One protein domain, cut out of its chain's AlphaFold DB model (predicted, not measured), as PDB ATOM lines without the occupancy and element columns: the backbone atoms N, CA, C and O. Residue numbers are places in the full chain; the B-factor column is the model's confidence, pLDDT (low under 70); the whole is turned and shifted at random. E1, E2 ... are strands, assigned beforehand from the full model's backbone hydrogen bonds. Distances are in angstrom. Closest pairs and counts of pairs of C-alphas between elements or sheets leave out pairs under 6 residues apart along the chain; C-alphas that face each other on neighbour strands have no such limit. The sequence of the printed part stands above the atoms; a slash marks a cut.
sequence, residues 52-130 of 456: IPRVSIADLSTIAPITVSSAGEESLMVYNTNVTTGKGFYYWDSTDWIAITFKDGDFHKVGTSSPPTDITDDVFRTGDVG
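This is residues 52 to 130 of the 456 residues of an uncharacterized protein of Bacteroidetes bacterium (UniProt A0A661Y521). There is little regular structure here: two lobes are joined by a thin link near residues 100 to 105, one holding a small meander, E1, E2, E3, each strand the antiparallel neighbour of the one before, the other a loop lobe, residues 106 to 130, with no named element. The 79 printed residues are all strand by class, though named strands hold only 12. The whole is only just extended, close to loose, with a radius of gyration of the C-alphas of 17.6 A and spans of 50 by 25 by 25 A.

Find E2, residues 88 to 92, 13.0 A long, from C-alpha 88 at (-27.967, -40.681, -6.914). E1 is residues 77 to 80, 9.5 A; E3, residues 97 to 99, ends at (-24.965, -42.346, -0.921).

Hairpin E1 and E2 is antiparallel at 138 degrees; look for N 78 and O 90, 2.9 A. Hairpin E2 and E3 is antiparallel at 140 degrees, with N 98 and O 91 at 2.8 A.

The C-alphas of Ser 69 and Asp 128, the farthest apart, are 50.7 A apart. The printed part has no cut; pLDDT is under 70 at residues 70 to 72 and 103.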
ATOM      1  N   ILE A  52     -34.310 -31.361  -5.172       94.75
ATOM      2  CA  ILE A  52     -33.054 -31.183  -4.442       94.75
ATOM      3  C   ILE A  52     -31.936 -30.718  -5.401       94.75
ATOM      4  O   ILE A  52     -31.959 -31.105  -6.579       94.75
ATOM      5  N   PRO A  53     -30.961 -29.901  -4.945       96.25
ATOM      6  CA  PRO A  53     -29.858 -29.429  -5.779       96.25
ATOM      7  C   PRO A  53     -29.149 -30.559  -6.526       96.25
ATOM      8  O   PRO A  53     -28.748 -31.563  -5.939       96.25
ATOM      9  N   ARG A  54     -28.988 -30.390  -7.841       97.00
ATOM     10  CA  ARG A  54     -28.303 -31.344  -8.719       97.00
ATOM     11  C   ARG A  54     -26.866 -30.895  -8.916       97.00
ATOM     12  O   ARG A  54     -26.629 -29.858  -9.528       97.00
ATOM     13  N   VAL A  55     -25.928 -31.671  -8.398       96.56
ATOM     14  CA  VAL A  55     -24.520 -31.286  -8.280       96.56
ATOM     15  C   VAL A  55     -23.664 -32.367  -8.925       96.56
ATOM     16  O   VAL A  55     -24.010 -33.538  -8.858       96.56
ATOM     17  N   SER A  56     -22.582 -32.019  -9.617       97.00
ATOM     18  CA  SER A  56     -21.627 -33.013 -10.132       97.00
ATOM     19  C   SER A  56     -20.462 -33.123  -9.157       97.00
ATOM     20  O   SER A  56     -19.595 -32.253  -9.146       97.00
ATOM     21  N   ILE A  57     -20.445 -34.171  -8.337       97.25
ATOM     22  CA  ILE A  57     -19.427 -34.379  -7.301       97.25
ATOM     23  C   ILE A  57     -18.316 -35.244  -7.889       97.25
ATOM     24  O   ILE A  57     -18.553 -36.381  -8.289       97.25
ATOM     25  N   ALA A  58     -17.114 -34.689  -8.029       96.75
ATOM     26  CA  ALA A  58     -15.976 -35.384  -8.639       96.75
ATOM     27  C   ALA A  58     -15.205 -36.272  -7.656       96.75
ATOM     28  O   ALA A  58     -14.603 -37.253  -8.082       96.75
ATOM     29  N   ASP A  59     -15.258 -35.946  -6.368       96.38
ATOM     30  CA  ASP A  59     -14.589 -36.663  -5.292       96.38
ATOM     31  C   ASP A  59     -15.531 -36.696  -4.089       96.38
ATOM     32  O   ASP A  59     -15.900 -35.645  -3.564       96.38
ATOM     33  N   LEU A  60     -15.960 -37.896  -3.693       96.44
ATOM     34  CA  LEU A  60     -16.890 -38.067  -2.580       96.44
ATOM     35  C   LEU A  60     -16.237 -37.759  -1.228       96.44
ATOM     36  O   LEU A  60     -16.969 -37.502  -0.288       96.44
ATOM     37  N   SER A  61     -14.905 -37.716  -1.135       95.88
ATOM     38  CA  SER A  61     -14.184 -37.440   0.119       95.88
ATOM     39  C   SER A  61     -13.945 -35.962   0.414       95.88
ATOM     40  O   SER A  61     -13.234 -35.582   1.344       95.88
ATOM     41  N   THR A  62     -14.523 -35.087  -0.409       93.19
ATOM     42  CA  THR A  62     -14.424 -33.643  -0.228       93.19
ATOM     43  C   THR A  62     -15.793 -33.005  -0.378       93.19
ATOM     44  O   THR A  62     -16.613 -33.430  -1.190       93.19
ATOM     45  N   ILE A  63     -16.029 -31.917   0.354       92.75
ATOM     46  CA  ILE A  63     -17.304 -31.193   0.277       92.75
ATOM     47  C   ILE A  63     -17.513 -30.493  -1.078       92.75
ATOM     48  O   ILE A  63     -18.634 -30.142  -1.450       92.75
ATOM     49  N   ALA A  64     -16.438 -30.318  -1.855       92.94
ATOM     50  CA  ALA A  64     -16.496 -29.727  -3.181       92.94
ATOM     51  C   ALA A  64     -17.457 -30.512  -4.101       92.94
ATOM     52  O   ALA A  64     -17.507 -31.739  -4.067       92.94
ATOM     53  N   PRO A  65     -18.225 -29.826  -4.965       92.00
ATOM     54  CA  PRO A  65     -18.127 -28.409  -5.326       92.00
ATOM     55  C   PRO A  65     -18.931 -27.466  -4.416       92.00
ATOM     56  O   PRO A  65     -19.039 -26.279  -4.724       92.00
ATOM     57  N   ILE A  66     -19.521 -27.966  -3.328       92.12
ATOM     58  CA  ILE A  66     -20.244 -27.121  -2.381       92.12
ATOM     59  C   ILE A  66     -19.235 -26.347  -1.533       92.12
ATOM     60  O   ILE A  66     -18.309 -26.913  -0.959       92.12
ATOM     61  N   THR A  67     -19.402 -25.029  -1.471       88.38
ATOM     62  CA  THR A  67     -18.588 -24.149  -0.628       88.38
ATOM     63  C   THR A  67     -19.360 -23.819   0.637       88.38
ATOM     64  O   THR A  67     -20.401 -23.166   0.558       88.38
ATOM     65  N   VAL A  68     -18.838 -24.233   1.786       80.06
ATOM     66  CA  VAL A  68     -19.427 -23.938   3.096       80.06
ATOM     67  C   VAL A  68     -18.647 -22.836   3.797       80.06
ATOM     68  O   VAL A  68     -17.427 -22.732   3.654       80.06
ATOM     69  N   SER A  69     -19.350 -21.982   4.538       71.81
ATOM     70  CA  SER A  69     -18.737 -20.853   5.250       71.81
ATOM     71  C   SER A  69     -18.152 -21.235   6.612       71.81
ATOM     72  O   SER A  69     -17.362 -20.476   7.173       71.81
ATOM     73  N   SER A  70     -18.507 -22.410   7.135       66.88
ATOM     74  CA  SER A  70     -17.997 -22.957   8.391       66.88
ATOM     75  C   SER A  70     -17.616 -24.423   8.227       66.88
ATOM     76  O   SER A  70     -18.387 -25.214   7.685       66.88
ATOM     77  N   ALA A  71     -16.440 -24.796   8.732       62.53
ATOM     78  CA  ALA A  71     -16.078 -26.199   8.891       62.53
ATOM     79  C   ALA A  71     -17.060 -26.850   9.882       62.53
ATOM     80  O   ALA A  71     -17.153 -26.396  11.021       62.53
ATOM     81  N   GLY A  72     -17.804 -27.867   9.439       67.94
ATOM     82  CA  GLY A  72     -18.750 -28.610  10.281       67.94
ATOM     83  C   GLY A  72     -20.215 -28.588   9.835       67.94
ATOM     84  O   GLY A  72     -21.060 -29.066  10.581       67.94
ATOM     85  N   GLU A  73     -20.544 -28.052   8.655       82.38
ATOM     86  CA  GLU A  73     -21.860 -28.323   8.060       82.38
ATOM     87  C   GLU A  73     -21.992 -29.833   7.785       82.38
ATOM     88  O   GLU A  73     -21.086 -30.434   7.210       82.38
ATOM     89  N   GLU A  74     -23.100 -30.437   8.219       90.12
ATOM     90  CA  GLU A  74     -23.460 -31.856   8.067       90.12
ATOM     91  C   GLU A  74     -24.909 -31.939   7.554       90.12
ATOM     92  O   GLU A  74     -25.688 -30.994   7.694       90.12
ATOM     93  N   SER A  75     -25.290 -33.071   6.964       91.06
ATOM     94  CA  SER A  75     -26.647 -33.374   6.492       91.06
ATOM     95  C   SER A  75     -27.128 -32.519   5.313       91.06
ATOM     96  O   SER A  75     -28.326 -32.467   5.024       91.06
ATOM     97  N   LEU A  76     -26.211 -31.889   4.570       93.50
ATOM     98  CA  LEU A  76     -26.536 -31.311   3.263       93.50
ATOM     99  C   LEU A  76     -26.949 -32.430   2.313       93.50
ATOM    100  O   LEU A  76     -26.192 -33.377   2.144       93.50
ATOM    101  N   MET A  77     -28.106 -32.300   1.666       95.00
ATOM    102  CA  MET A  77     -28.613 -33.294   0.720       95.00
ATOM    103  C   MET A  77     -28.548 -32.769  -0.713       95.00
ATOM    104  O   MET A  77     -29.006 -31.664  -1.011       95.00
ATOM    105  N   VAL A  78     -28.009 -33.585  -1.618       96.56
ATOM    106  CA  VAL A  78     -27.876 -33.274  -3.046       96.56
ATOM    107  C   VAL A  78     -28.218 -34.492  -3.899       96.56
ATOM    108  O   VAL A  78     -28.177 -35.633  -3.446       96.56
ATOM    109  N   TYR A  79     -28.534 -34.256  -5.168       96.81
ATOM    110  CA  TYR A  79     -28.560 -35.295  -6.188       96.81
ATOM    111  C   TYR A  79     -27.254 -35.232  -6.993       96.81
ATOM    112  O   TYR A  79     -27.063 -34.309  -7.792       96.81
ATOM    113  N   ASN A  80     -26.354 -36.196  -6.792       97.44
ATOM    114  CA  ASN A  80     -25.123 -36.310  -7.565       97.44
ATOM    115  C   ASN A  80     -25.446 -36.686  -9.016       97.44
ATOM    116  O   ASN A  80     -26.146 -37.660  -9.297       97.44
ATOM    117  N   THR A  81     -24.927 -35.899  -9.949       97.31
ATOM    118  CA  THR A  81     -25.101 -36.068 -11.397       97.31
ATOM    119  C   THR A  81     -23.901 -36.724 -12.067       97.31
ATOM    120  O   THR A  81     -24.006 -37.114 -13.231       97.31
ATOM    121  N   ASN A  82     -22.784 -36.877 -11.352       97.19
ATOM    122  CA  ASN A  82     -21.575 -37.491 -11.875       97.19
ATOM    123  C   ASN A  82     -21.756 -39.012 -12.010       97.19
ATOM    124  O   ASN A  82     -22.045 -39.712 -11.044       97.19
ATOM    125  N   VAL A  83     -21.589 -39.526 -13.228       93.94
ATOM    126  CA  VAL A  83     -21.754 -40.955 -13.536       93.94
ATOM    127  C   VAL A  83     -20.595 -41.815 -13.034       93.94
ATOM    128  O   VAL A  83     -20.793 -42.999 -12.788       93.94
ATOM    129  N   THR A  84     -19.407 -41.231 -12.864       95.44
ATOM    130  CA  THR A  84     -18.192 -41.944 -12.455       95.44
ATOM    131  C   THR A  84     -18.164 -42.189 -10.951       95.44
ATOM    132  O   THR A  84     -17.789 -43.270 -10.517       95.44
ATOM    133  N   THR A  85     -18.584 -41.206 -10.149       95.00
ATOM    134  CA  THR A  85     -18.629 -41.306  -8.676       95.00
ATOM    135  C   THR A  85     -19.959 -41.838  -8.140       95.00
ATOM    136  O   THR A  85     -20.127 -41.963  -6.931       95.00
ATOM    137  N   GLY A  86     -20.897 -42.181  -9.025       94.19
ATOM    138  CA  GLY A  86     -22.212 -42.708  -8.670       94.19
ATOM    139  C   GLY A  86     -23.297 -41.632  -8.703       94.19
ATOM    140  O   GLY A  86     -23.323 -40.697  -7.907       94.19
ATOM    141  N   LYS A  87     -24.236 -41.776  -9.639       95.19
ATOM    142  CA  LYS A  87     -25.396 -40.890  -9.768       95.19
ATOM    143  C   LYS A  87     -26.464 -41.291  -8.745       95.19
ATOM    144  O   LYS A  87     -26.868 -42.450  -8.730       95.19
ATOM    145  N   GLY A  88     -26.976 -40.357  -7.948       94.88
ATOM    146  CA  GLY A  88     -27.967 -40.681  -6.914       94.88
ATOM    147  C   GLY A  88     -28.156 -39.584  -5.875       94.88
ATOM    148  O   GLY A  88     -27.610 -38.495  -6.021       94.88
ATOM    149  N   PHE A  89     -28.936 -39.857  -4.831       96.50
ATOM    150  CA  PHE A  89     -29.039 -38.963  -3.676       96.50
ATOM    151  C   PHE A  89     -27.870 -39.197  -2.725       96.50
ATOM    152  O   PHE A  89     -27.535 -40.343  -2.434       96.50
ATOM    153  N   TYR A  90     -27.273 -38.113  -2.248       96.44
ATOM    154  CA  TYR A  90     -26.169 -38.137  -1.300       96.44
ATOM    155  C   TYR A  90     -26.443 -37.147  -0.175       96.44
ATOM    156  O   TYR A  90     -27.036 -36.090  -0.420       96.44
ATOM    157  N   TYR A  91     -25.978 -37.478   1.027       96.06
ATOM    158  CA  TYR A  91     -25.849 -36.515   2.111       96.06
ATOM    159  C   TYR A  91     -24.391 -36.375   2.539       96.06
ATOM    160  O   TYR A  91     -23.608 -37.312   2.411       96.06
ATOM    161  N   TRP A  92     -24.020 -35.192   3.008       95.81
ATOM    162  CA  TRP A  92     -22.688 -34.927   3.540       95.81
ATOM    163  C   TRP A  92     -22.632 -35.287   5.028       95.81
ATOM    164  O   TRP A  92     -23.421 -34.743   5.801       95.81
ATOM    165  N   ASP A  93     -21.725 -36.173   5.441       94.00
ATOM    166  CA  ASP A  93     -21.619 -36.656   6.832       94.00
ATOM    167  C   ASP A  93     -20.556 -35.924   7.673       94.00
ATOM    168  O   ASP A  93     -20.175 -36.403   8.738       94.00
ATOM    169  N   SER A  94     -20.087 -34.762   7.196       92.06
ATOM    170  CA  SER A  94     -18.925 -33.978   7.663       92.06
ATOM    171  C   SER A  94     -17.560 -34.390   7.098       92.06
ATOM    172  O   SER A  94     -16.641 -33.566   7.135       92.06
ATOM    173  N   THR A  95     -17.429 -35.594   6.530       91.44
ATOM    174  CA  THR A  95     -16.163 -36.127   5.989       91.44
ATOM    175  C   THR A  95     -16.288 -36.582   4.539       91.44
ATOM    176  O   THR A  95     -15.442 -36.235   3.719       91.44
ATOM    177  N   ASP A  96     -17.352 -37.310   4.220       95.12
ATOM    178  CA  ASP A  96     -17.622 -37.894   2.920       95.12
ATOM    179  C   ASP A  96     -19.075 -37.617   2.483       95.12
ATOM    180  O   ASP A  96     -20.011 -37.425   3.268       95.12
ATOM    181  N   TRP A  97     -19.293 -37.630   1.172       96.00
ATOM    182  CA  TRP A  97     -20.613 -37.735   0.576       96.00
ATOM    183  C   TRP A  97     -21.069 -39.191   0.629       96.00
ATOM    184  O   TRP A  97     -20.594 -40.040  -0.130       96.00
ATOM    185  N   ILE A  98     -22.057 -39.467   1.476       95.19
ATOM    186  CA  ILE A  98     -22.633 -40.795   1.663       95.19
ATOM    187  C   ILE A  98     -23.853 -40.962   0.764       95.19
ATOM    188  O   ILE A  98     -24.803 -40.176   0.807       95.19
ATOM    189  N   ALA A  99     -23.837 -42.006  -0.065       94.62
ATOM    190  CA  ALA A  99     -24.965 -42.346  -0.921       94.62
ATOM    191  C   ALA A  99     -26.162 -42.810  -0.079       94.62
ATOM    192  O   ALA A  99     -26.047 -43.722   0.742       94.62
ATOM    193  N   ILE A 100     -27.340 -42.251  -0.345       92.50
ATOM    194  CA  ILE A 100     -28.606 -42.756   0.186       92.50
ATOM    195  C   ILE A 100     -29.037 -43.919  -0.708       92.50
ATOM    196  O   ILE A 100     -29.708 -43.736  -1.725       92.50
ATOM    197  N   THR A 101     -28.598 -45.120  -0.345       84.25
ATOM    198  CA  THR A 101     -28.947 -46.368  -1.031       84.25
ATOM    199  C   THR A 101     -29.741 -47.292  -0.117       84.25
ATOM    200  O   THR A 101     -29.651 -47.217   1.109       84.25
ATOM    201  N   PHE A 102     -30.493 -48.213  -0.717       74.00
ATOM    202  CA  PHE A 102     -30.954 -49.393   0.001       74.00
ATOM    203  C   PHE A 102     -29.742 -50.280   0.285       74.00
ATOM    204  O   PHE A 102     -28.907 -50.501  -0.597       74.00
ATOM    205  N   LYS A 103     -29.623 -50.751   1.526       69.44
ATOM    206  CA  LYS A 103     -28.614 -51.740   1.890       69.44
ATOM    207  C   LYS A 103     -29.040 -53.073   1.278       69.44
ATOM    208  O   LYS A 103     -30.075 -53.608   1.668       69.44
ATOM    209  N   ASP A 104     -28.275 -53.557   0.308       71.44
ATOM    210  CA  ASP A 104     -28.442 -54.913  -0.210       71.44
ATOM    211  C   ASP A 104     -28.086 -55.928   0.888       71.44
ATOM    212  O   ASP A 104     -27.219 -55.669   1.731       71.44
ATOM    213  N   GLY A 105     -28.817 -57.038   0.930       80.44
ATOM    214  CA  GLY A 105     -28.678 -58.079   1.940       80.44
ATOM    215  C   GLY A 105     -28.222 -59.389   1.314       80.44
ATOM    216  O   GLY A 105     -28.913 -59.944   0.468       80.44
ATOM    217  N   ASP A 106     -27.106 -59.940   1.791       84.62
ATOM    218  CA  ASP A 106     -26.568 -61.212   1.276       84.62
ATOM    219  C   ASP A 106     -27.490 -62.418   1.565       84.62
ATOM    220  O   ASP A 106     -27.461 -63.439   0.870       84.62
ATOM    221  N   PHE A 107     -28.324 -62.295   2.601       89.50
ATOM    222  CA  PHE A 107     -29.329 -63.267   3.025       89.50
ATOM    223  C   PHE A 107     -30.688 -62.587   3.171       89.50
ATOM    224  O   PHE A 107     -30.765 -61.420   3.549       89.50
ATOM    225  N   HIS A 108     -31.758 -63.344   2.927       90.31
ATOM    226  CA  HIS A 108     -33.137 -62.860   2.983       90.31
ATOM    227  C   HIS A 108     -33.973 -63.686   3.962       90.31
ATOM    228  O   HIS A 108     -33.716 -64.879   4.125       90.31
ATOM    229  N   LYS A 109     -34.993 -63.090   4.592       92.31
ATOM    230  CA  LYS A 109     -35.940 -63.850   5.429       92.31
ATOM    231  C   LYS A 109     -36.824 -64.725   4.557       92.31
ATOM    232  O   LYS A 109     -37.373 -64.229   3.569       92.31
ATOM    233  N   VAL A 110     -37.017 -65.984   4.942       89.56
ATOM    234  CA  VAL A 110     -37.863 -66.934   4.198       89.56
ATOM    235  C   VAL A 110     -39.238 -66.325   3.891       89.56
ATOM    236  O   VAL A 110     -39.916 -65.798   4.768       89.56
ATOM    237  N   GLY A 111     -39.643 -66.385   2.617       87.38
ATOM    238  CA  GLY A 111     -40.922 -65.839   2.144       87.38
ATOM    239  C   GLY A 111     -40.929 -64.332   1.858       87.38
ATOM    240  O   GLY A 111     -41.975 -63.796   1.499       87.38
ATOM    241  N   THR A 112     -39.789 -63.645   1.979       86.88
ATOM    242  CA  THR A 112     -39.660 -62.205   1.699       86.88
ATOM    243  C   THR A 112     -38.443 -61.900   0.820       86.88
ATOM    244  O   THR A 112     -37.612 -62.769   0.568       86.88
ATOM    245  N   SER A 113     -38.320 -60.644   0.384       83.88
ATOM    246  CA  SER A 113     -37.126 -60.092  -0.268       83.88
ATOM    247  C   SER A 113     -36.385 -59.093   0.629       83.88
ATOM    248  O   SER A 113     -35.709 -58.203   0.124       83.88
ATOM    249  N   SER A 114     -36.521 -59.212   1.952       86.62
ATOM    250  CA  SER A 114     -35.872 -58.318   2.916       86.62
ATOM    251  C   SER A 114     -34.775 -59.044   3.702       86.62
ATOM    252  O   SER A 114     -34.922 -60.243   3.966       86.62
ATOM    253  N   PRO A 115     -33.709 -58.343   4.129       87.56
ATOM    254  CA  PRO A 115     -32.672 -58.932   4.969       87.56
ATOM    255  C   PRO A 115     -33.193 -59.334   6.366       87.56
ATOM    256  O   PRO A 115     -34.149 -58.725   6.865       87.56
ATOM    257  N   PRO A 116     -32.585 -60.349   7.014       90.44
ATOM    258  CA  PRO A 116     -32.871 -60.712   8.402       90.44
ATOM    259  C   PRO A 116     -32.558 -59.558   9.359       90.44
ATOM    260  O   PRO A 116     -31.602 -58.810   9.153       90.44
ATOM    261  N   THR A 117     -33.364 -59.417  10.410       88.69
ATOM    262  CA  THR A 117     -33.190 -58.386  11.449       88.69
ATOM    263  C   THR A 117     -32.953 -58.984  12.830       88.69
ATOM    264  O   THR A 117     -32.291 -58.344  13.642       88.69
ATOM    265  N   ASP A 118     -33.442 -60.201  13.082       89.25
ATOM    266  CA  ASP A 118     -33.281 -60.913  14.349       89.25
ATOM    267  C   ASP A 118     -32.415 -62.167  14.181       89.25
ATOM    268  O   ASP A 118     -32.446 -62.833  13.149       89.25
ATOM    269  N   ILE A 119     -31.676 -62.546  15.232       87.56
ATOM    270  CA  ILE A 119     -30.842 -63.767  15.232       87.56
ATOM    271  C   ILE A 119     -31.667 -65.061  15.120       87.56
ATOM    272  O   ILE A 119     -31.126 -66.126  14.837       87.56
ATOM    273  N   THR A 120     -32.972 -64.975  15.369       89.62
ATOM    274  CA  THR A 120     -33.917 -66.091  15.267       89.62
ATOM    275  C   THR A 120     -34.626 -66.158  13.919       89.62
ATOM    276  O   THR A 120     -35.482 -67.020  13.747       89.62
ATOM    277  N   ASP A 121     -34.334 -65.244  12.988       89.00
ATOM    278  CA  ASP A 121     -34.937 -65.272  11.657       89.00
ATOM    279  C   ASP A 121     -34.427 -66.482  10.857       89.00
ATOM    280  O   ASP A 121     -33.220 -66.708  10.739       89.00
ATOM    281  N   ASP A 122     -35.349 -67.212  10.229       90.31
ATOM    282  CA  ASP A 122     -34.995 -68.187   9.202       90.31
ATOM    283  C   ASP A 122     -34.526 -67.454   7.936       90.31
ATOM    284  O   ASP A 122     -35.234 -66.601   7.384       90.31
ATOM    285  N   VAL A 123     -33.339 -67.812   7.444       91.75
ATOM    286  CA  VAL A 123     -32.688 -67.150   6.305       91.75
ATOM    287  C   VAL A 123     -32.565 -68.058   5.086       91.75
ATOM    288  O   VAL A 123     -32.361 -69.265   5.207       91.75
ATOM    289  N   PHE A 124     -32.631 -67.474   3.888       89.50
ATOM    290  CA  PHE A 124     -32.373 -68.168   2.627       89.50
ATOM    291  C   PHE A 124     -31.606 -67.304   1.619       89.50
ATOM    292  O   PHE A 124     -31.499 -66.081   1.740       89.50
ATOM    293  N   ARG A 125     -31.069 -67.989   0.608       89.25
ATOM    294  CA  ARG A 125     -30.349 -67.453  -0.552       89.25
ATOM    295  C   ARG A 125     -30.395 -68.489  -1.672       89.25
ATOM    296  O   ARG A 125     -30.413 -69.686  -1.395       89.25
ATOM    297  N   THR A 126     -30.421 -68.041  -2.922       87.56
ATOM    298  CA  THR A 126     -30.561 -68.927  -4.094       87.56
ATOM    299  C   THR A 126     -29.256 -69.163  -4.857       87.56
ATOM    300  O   THR A 126     -29.223 -70.039  -5.711       87.56
ATOM    301  N   GLY A 127     -28.198 -68.391  -4.577       88.81
ATOM    302  CA  GLY A 127     -26.853 -68.615  -5.131       88.81
ATOM    303  C   GLY A 127     -26.006 -69.576  -4.286       88.81
ATOM    304  O   GLY A 127     -26.514 -70.214  -3.369       88.81
ATOM    305  N   ASP A 128     -24.684 -69.584  -4.490       92.00
ATOM    306  CA  ASP A 128     -23.700 -70.458  -3.807       92.00
ATOM    307  C   ASP A 128     -22.967 -69.756  -2.640       92.00
ATOM    308  O   ASP A 128     -22.565 -68.603  -2.805       92.00
ATOM    309  N   VAL A 129     -22.886 -70.349  -1.433       93.00
ATOM    310  CA  VAL A 129     -22.213 -69.722  -0.268       93.00
ATOM    311  C   VAL A 129     -20.745 -70.098  -0.350       93.00
ATOM    312  O   VAL A 129     -20.414 -71.265  -0.162       93.00
ATOM    313  N   GLY A 130     -19.861 -69.123  -0.531       91.50
ATOM    314  CA  GLY A 130     -18.439 -69.300  -0.239       91.50
ATOM    315  C   GLY A 130     -18.140 -68.945   1.217       91.50
ATOM    316  O   GLY A 130     -18.467 -67.845   1.653       91.50
TER     317      GLY A 130